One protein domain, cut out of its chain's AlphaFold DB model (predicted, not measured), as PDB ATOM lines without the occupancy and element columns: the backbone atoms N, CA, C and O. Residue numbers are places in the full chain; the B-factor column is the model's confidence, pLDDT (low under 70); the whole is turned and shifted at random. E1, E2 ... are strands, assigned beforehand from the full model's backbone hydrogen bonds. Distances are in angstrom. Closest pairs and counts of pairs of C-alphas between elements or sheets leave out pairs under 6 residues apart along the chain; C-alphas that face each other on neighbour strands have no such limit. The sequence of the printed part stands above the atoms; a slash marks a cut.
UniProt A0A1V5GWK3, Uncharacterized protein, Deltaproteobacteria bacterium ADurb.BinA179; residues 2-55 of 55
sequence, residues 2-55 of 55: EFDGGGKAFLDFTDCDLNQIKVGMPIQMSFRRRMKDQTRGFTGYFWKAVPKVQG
ATOM      1  N   GLU A   2     112.288 132.799  92.498       90.56
ATOM      2  CA  GLU A   2     110.914 132.345  92.745       90.56
ATOM      3  C   GLU A   2     110.355 131.753  91.447       90.56
ATOM      4  O   GLU A   2     110.577 132.319  90.378       90.56
ATOM      5  N   PHE A   3     109.716 130.590  91.541       88.31
ATOM      6  CA  PHE A   3     109.039 129.928  90.425       88.31
ATOM      7  C   PHE A   3     107.533 130.181  90.513       88.31
ATOM      8  O   PHE A   3     107.014 130.329  91.617       88.31
ATOM      9  N   ASP A   4     106.820 130.118  89.387       88.69
ATOM     10  CA  ASP A   4     105.366 130.361  89.329       88.69
ATOM     11  C   ASP A   4     104.555 129.465  90.290       88.69
ATOM     12  O   ASP A   4     103.515 129.865  90.799       88.69
ATOM     13  N   GLY A   5     105.060 128.265  90.604       91.25
ATOM     14  CA  GLY A   5     104.481 127.355  91.603       91.25
ATOM     15  C   GLY A   5     104.820 127.676  93.069       91.25
ATOM     16  O   GLY A   5     104.625 126.824  93.929       91.25
ATOM     17  N   GLY A   6     105.402 128.844  93.365       92.19
ATOM     18  CA  GLY A   6     105.744 129.313  94.717       92.19
ATOM     19  C   GLY A   6     107.057 128.770  95.299       92.19
ATOM     20  O   GLY A   6     107.506 129.217  96.356       92.19
ATOM     21  N   GLY A   7     107.709 127.825  94.616       93.69
ATOM     22  CA  GLY A   7     109.013 127.301  95.021       93.69
ATOM     23  C   GLY A   7     110.102 128.377  94.988       93.69
ATOM     24  O   GLY A   7     110.089 129.264  94.131       93.69
ATOM     25  N   LYS A   8     111.081 128.282  95.896       93.38
ATOM     26  CA  LYS A   8     112.243 129.181  95.925       93.38
ATOM     27  C   LYS A   8     113.546 128.400  95.911       93.38
ATOM     28  O   LYS A   8     113.688 127.410  96.621       93.38
ATOM     29  N   ALA A   9     114.503 128.864  95.114       91.94
ATOM     30  CA  ALA A   9     115.829 128.264  95.021       91.94
ATOM     31  C   ALA A   9     116.941 129.317  95.068       91.94
ATOM     32  O   ALA A   9     116.801 130.423  94.527       91.94
ATOM     33  N   PHE A  10     118.061 128.931  95.679       94.44
ATOM     34  CA  PHE A  10     119.345 129.614  95.553       94.44
ATOM     35  C   PHE A  10     120.080 129.080  94.328       94.44
ATOM     36  O   PHE A  10     120.332 127.880  94.222       94.44
ATOM     37  N   LEU A  11     120.387 129.973  93.389       93.75
ATOM     38  CA  LEU A  11     120.990 129.652  92.103       93.75
ATOM     39  C   LEU A  11     121.959 130.761  91.709       93.75
ATOM     40  O   LEU A  11     121.669 131.937  91.929       93.75
ATOM     41  N   ASP A  12     123.062 130.374  91.077       93.38
ATOM     42  CA  ASP A  12     123.995 131.317  90.471       93.38
ATOM     43  C   ASP A  12     123.424 131.874  89.160       93.38
ATOM     44  O   ASP A  12     122.799 131.141  88.379       93.38
ATOM     45  N   PHE A  13     123.704 133.149  88.888       93.88
ATOM     46  CA  PHE A  13     123.464 133.769  87.585       93.88
ATOM     47  C   PHE A  13     124.605 133.467  86.600       93.88
ATOM     48  O   PHE A  13     125.735 133.173  86.995       93.88
ATOM     49  N   THR A  14     124.307 133.508  85.303       94.50
ATOM     50  CA  THR A  14     125.276 133.365  84.206       94.50
ATOM     51  C   THR A  14     124.796 134.147  82.984       94.50
ATOM     52  O   THR A  14     123.604 134.414  82.859       94.50
ATOM     53  N   ASP A  15     125.721 134.455  82.071       93.12
ATOM     54  CA  ASP A  15     125.469 135.147  80.791       93.12
ATOM     55  C   ASP A  15     124.912 136.564  80.954       93.12
ATOM     56  O   ASP A  15     124.039 137.009  80.214       93.12
ATOM     57  N   CYS A  16     125.410 137.264  81.963       92.00
ATOM     58  CA  CYS A  16     125.016 138.622  82.282       92.00
ATOM     59  C   CYS A  16     126.123 139.317  83.067       92.00
ATOM     60  O   CYS A  16     126.865 138.672  83.816       92.00
ATOM     61  N   ASP A  17     126.164 140.637  82.962       92.00
ATOM     62  CA  ASP A  17     126.985 141.471  83.826       92.00
ATOM     63  C   ASP A  17     126.263 141.768  85.144       92.00
ATOM     64  O   ASP A  17     125.034 141.815  85.221       92.00
ATOM     65  N   LEU A  18     127.031 142.016  86.209       88.62
ATOM     66  CA  LEU A  18     126.476 142.297  87.540       88.62
ATOM     67  C   LEU A  18     125.554 143.526  87.557       88.62
ATOM     68  O   LEU A  18     124.583 143.559  88.307       88.62
ATOM     69  N   ASN A  19     125.832 144.522  86.714       90.31
ATOM     70  CA  ASN A  19     125.034 145.745  86.589       90.31
ATOM     71  C   ASN A  19     123.705 145.542  85.831       90.31
ATOM     72  O   ASN A  19     122.842 146.417  85.878       90.31
ATOM     73  N   GLN A  20     123.523 144.405  85.154       87.06
ATOM     74  CA  GLN A  20     122.295 144.067  84.433       87.06
ATOM     75  C   GLN A  20     121.251 143.395  85.333       87.06
ATOM     76  O   GLN A  20     120.110 143.242  84.911       87.06
ATOM     77  N   ILE A  21     121.607 143.000  86.562       89.69
ATOM     78  CA  ILE A  21     120.732 142.231  87.455       89.69
ATOM     79  C   ILE A  21     119.923 143.144  88.368       89.69
ATOM     80  O   ILE A  21     120.467 143.981  89.085       89.69
ATOM     81  N   LYS A  22     118.605 142.933  88.391       90.56
ATOM     82  CA  LYS A  22     117.664 143.624  89.279       90.56
ATOM     83  C   LYS A  22     116.650 142.636  89.849       90.56
ATOM     84  O   LYS A  22     116.327 141.619  89.233       90.56
ATOM     85  N   VAL A  23     116.131 142.943  91.036       91.12
ATOM     86  CA  VAL A  23     115.055 142.163  91.662       91.12
ATOM     87  C   VAL A  23     113.813 142.198  90.766       91.12
ATOM     88  O   VAL A  23     113.453 143.250  90.247       91.12
ATOM     89  N   GLY A  24     113.170 141.042  90.581       89.50
ATOM     90  CA  GLY A  24     111.945 140.909  89.783       89.50
ATOM     91  C   GLY A  24     112.156 140.728  88.276       89.50
ATOM     92  O   GLY A  24     111.178 140.569  87.553       89.50
ATOM     93  N   MET A  25     113.399 140.718  87.781       90.56
ATOM     94  CA  MET A  25     113.651 140.462  86.360       90.56
ATOM     95  C   MET A  25     113.253 139.039  85.946       90.56
ATOM     96  O   MET A  25     113.523 138.087  86.687       90.56
ATOM     97  N   PRO A  26     112.681 138.865  84.739       90.94
ATOM     98  CA  PRO A  26     112.419 137.546  84.197       90.94
ATOM     99  C   PRO A  26     113.732 136.820  83.898       90.94
ATOM    100  O   PRO A  26     114.713 137.394  83.419       90.94
ATOM    101  N   ILE A  27     113.725 135.517  84.141       91.44
ATOM    102  CA  ILE A  27     114.879 134.637  83.963       91.44
ATOM    103  C   ILE A  27     114.493 133.413  83.138       91.44
ATOM    104  O   ILE A  27     113.326 133.033  83.037       91.44
ATOM    105  N   GLN A  28     115.499 132.773  82.568       92.62
ATOM    106  CA  GLN A  28     115.413 131.470  81.940       92.62
ATOM    107  C   GLN A  28     116.405 130.524  82.612       92.62
ATOM    108  O   GLN A  28     117.540 130.893  82.912       92.62
ATOM    109  N   MET A  29     115.979 129.285  82.840       94.25
ATOM    110  CA  MET A  29     116.842 128.254  83.404       94.25
ATOM    111  C   MET A  29     117.734 127.649  82.322       94.25
ATOM    112  O   MET A  29     117.268 127.303  81.237       94.25
ATOM    113  N   SER A  30     119.020 127.500  82.629       95.44
ATOM    114  CA  SER A  30     120.009 126.884  81.744       95.44
ATOM    115  C   SER A  30     120.724 125.750  82.471       95.44
ATOM    116  O   SER A  30     121.227 125.935  83.581       95.44
ATOM    117  N   PHE A  31     120.761 124.564  81.864       96.19
ATOM    118  CA  PHE A  31     121.450 123.404  82.424       96.19
ATOM    119  C   PHE A  31     122.935 123.449  82.065       96.19
ATOM    120  O   PHE A  31     123.285 123.521  80.887       96.19
ATOM    121  N   ARG A  32     123.819 123.441  83.070       95.69
ATOM    122  CA  ARG A  32     125.260 123.656  82.865       95.69
ATOM    123  C   ARG A  32     126.114 122.765  83.738       95.69
ATOM    124  O   ARG A  32     125.709 122.332  84.813       95.69
ATOM    125  N   ARG A  33     127.354 122.551  83.300       96.00
ATOM    126  CA  ARG A  33     128.381 121.934  84.139       96.00
ATOM    127  C   ARG A  33     128.652 122.841  85.340       96.00
ATOM    128  O   ARG A  33     129.098 123.973  85.166       96.00
ATOM    129  N   ARG A  34     128.403 122.336  86.546       95.31
ATOM    130  CA  ARG A  34     128.667 123.040  87.807       95.31
ATOM    131  C   ARG A  34     130.047 122.709  88.352       95.31
ATOM    132  O   ARG A  34     130.744 123.600  88.819       95.31
ATOM    133  N   MET A  35     130.434 121.438  88.293       95.31
ATOM    134  CA  MET A  35     131.706 120.983  88.844       95.31
ATOM    135  C   MET A  35     132.249 119.770  88.096       95.31
ATOM    136  O   MET A  35     131.495 118.991  87.513       95.31
ATOM    137  N   LYS A  36     133.567 119.601  88.160       96.75
ATOM    138  CA  LYS A  36     134.258 118.373  87.778       96.75
ATOM    139  C   LYS A  36     134.977 117.860  89.020       96.75
ATOM    140  O   LYS A  36     135.863 118.544  89.525       96.75
ATOM    141  N   ASP A  37     134.581 116.694  89.514       95.69
ATOM    142  CA  ASP A  37     135.276 116.028  90.610       95.69
ATOM    143  C   ASP A  37     136.422 115.213  90.009       95.69
ATOM    144  O   ASP A  37     136.201 114.215  89.322       95.69
ATOM    145  N   GLN A  38     137.654 115.688  90.193       94.69
ATOM    146  CA  GLN A  38     138.830 115.039  89.611       94.69
ATOM    147  C   GLN A  38     139.197 113.744  90.342       94.69
ATOM    148  O   GLN A  38     139.729 112.835  89.714       94.69
ATOM    149  N   THR A  39     138.873 113.634  91.631       96.50
ATOM    150  CA  THR A  39     139.197 112.467  92.460       96.50
ATOM    151  C   THR A  39     138.268 111.297  92.152       96.50
ATOM    152  O   THR A  39     138.714 110.164  92.018       96.50
ATOM    153  N   ARG A  40     136.965 111.568  92.030       95.69
ATOM    154  CA  ARG A  40     135.924 110.558  91.767       95.69
ATOM    155  C   ARG A  40     135.573 110.420  90.284       95.69
ATOM    156  O   ARG A  40     134.797 109.544  89.925       95.69
ATOM    157  N   GLY A  41     136.113 111.284  89.424       95.69
ATOM    158  CA  GLY A  41     136.003 111.176  87.967       95.69
ATOM    159  C   GLY A  41     134.648 111.560  87.367       95.69
ATOM    160  O   GLY A  41     134.436 111.327  86.178       95.69
ATOM    161  N   PHE A  42     133.730 112.163  88.129       95.44
ATOM    162  CA  PHE A  42     132.407 112.536  87.616       95.44
ATOM    163  C   PHE A  42     132.262 114.042  87.378       95.44
ATOM    164  O   PHE A  42     132.930 114.883  87.983       95.44
ATOM    165  N   THR A  43     131.348 114.392  86.473       97.38
ATOM    166  CA  THR A  43     130.998 115.781  86.165       97.38
ATOM    167  C   THR A  43     129.580 116.063  86.642       97.38
ATOM    168  O   THR A  43     128.627 115.451  86.169       97.38
ATOM    169  N   GLY A  44     129.451 116.991  87.586       96.38
ATOM    170  CA  GLY A  44     128.170 117.429  88.117       96.38
ATOM    171  C   GLY A  44     127.583 118.545  87.263       96.38
ATOM    172  O   GLY A  44     128.230 119.575  87.045       96.38
ATOM    173  N   TYR A  45     126.344 118.359  86.824       96.62
ATOM    174  CA  TYR A  45     125.563 119.381  86.141       96.62
ATOM    175  C   TYR A  45     124.469 119.900  87.062       96.62
ATOM    176  O   TYR A  45     123.926 119.164  87.886       96.62
ATOM    177  N   PHE A  46     124.170 121.185  86.945       96.25
ATOM    178  CA  PHE A  46     123.106 121.814  87.703       96.25
ATOM    179  C   PHE A  46     122.520 122.987  86.927       96.25
ATOM    180  O   PHE A  46     123.105 123.483  85.959       96.25
ATOM    181  N   TRP A  47     121.352 123.428  87.367       96.25
ATOM    182  CA  TRP A  47     120.688 124.579  86.791       96.25
ATOM    183  C   TRP A  47     121.353 125.893  87.211       96.25
ATOM    184  O   TRP A  47     121.786 126.045  88.354       96.25
ATOM    185  N   LYS A  48     121.398 126.852  86.281       95.88
ATOM    186  CA  LYS A  48     121.778 128.253  86.505       95.88
ATOM    187  C   LYS A  48     120.714 129.199  85.957       95.88
ATOM    188  O   LYS A  48     119.974 128.839  85.040       95.88
ATOM    189  N   ALA A  49     120.667 130.403  86.516       94.75
ATOM    190  CA  ALA A  49     119.758 131.463  86.105       94.75
ATOM    191  C   ALA A  49     120.384 132.311  84.989       94.75
ATOM    192  O   ALA A  49     121.480 132.836  85.164       94.75
ATOM    193  N   VAL A  50     119.687 132.485  83.869       94.62
ATOM    194  CA  VAL A  50     120.060 133.435  82.812       94.62
ATOM    195  C   VAL A  50     119.017 134.547  82.786       94.62
ATOM    196  O   VAL A  50     117.843 134.252  82.549       94.62
ATOM    197  N   PRO A  51     119.375 135.811  83.050       93.00
ATOM    198  CA  PRO A  51     118.443 136.922  82.907       93.00
ATOM    199  C   PRO A  51     117.986 137.048  81.457       93.00
ATOM    200  O   PRO A  51     118.799 136.989  80.535       93.00
ATOM    201  N   LYS A  52     116.690 137.266  81.238       87.81
ATOM    202  CA  LYS A  52     116.206 137.673  79.918       87.81
ATOM    203  C   LYS A  52     116.501 139.161  79.767       87.81
ATOM    204  O   LYS A  52     115.686 139.992  80.161       87.81
ATOM    205  N   VAL A  53     117.691 139.494  79.267       70.69
ATOM    206  CA  VAL A  53     118.019 140.874  78.897       70.69
ATOM    207  C   VAL A  53     117.054 141.261  77.774       70.69
ATOM    208  O   VAL A  53     117.099 140.672  76.695       70.69
ATOM    209  N   GLN A  54     116.119 142.173  78.041       55.84
ATOM    210  CA  GLN A  54     115.429 142.870  76.959       55.84
ATOM    211  C   GLN A  54     116.475 143.804  76.354       55.84
ATOM    212  O   GLN A  54     116.955 144.698  77.051       55.84
ATOM    213  N   GLY A  55     116.913 143.486  75.134       50.31
ATOM    214  CA  GLY A  55     117.773 144.369  74.346       50.31
ATOM    215  C   GLY A  55     117.105 145.708  74.079       50.31
ATOM    216  O   GLY A  55     115.854 145.730  74.004       50.31
TER     217      GLY A  55
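What this domain is: This is residues 2 to 55 of the 55 residues of an uncharacterized protein of Deltaproteobacteria bacterium ADurb.BinA179 (UniProt A0A1V5GWK3). With little regular structure, this is one long two-stranded hairpin, E1 and E2, preceded by a long looping stretch, residues 2 to 26. Residues 4 to 9 and the turn, residues 37 to 42, stick out. The printed part has 54 residues, no named helix, and two antiparallel strands, ordered E1, E2; the class is all strand, with 19 residues in named elements. It is loose, radius of gyration of the C-alphas 13.7 A, spanning 40 by 27 by 14 A.

How they stand to each other: Past residue 26, look at E1, residues 27 to 36, and E2, residues 43 to 51: a hairpin with directions 153 degrees apart. C-alphas 33 and 45 face each other at 4.3 A. Find N 28 and O 50, 2.8 A apart, within hydrogen-bond range.

Where its parts are: Find C-alpha 27 at (114.879, 134.637, 83.963); E1 runs 25.6 A from there. E2 runs 24.8 A to C-alpha 51 at (118.443, 136.922, 82.907).

The domain as a whole: The farthest C-alphas, Thr 39 and Gly 55, are 42.5 A apart. The printed part has no cut; the E1 to E2 link is short. Residues 54 to 55 have pLDDT under 70.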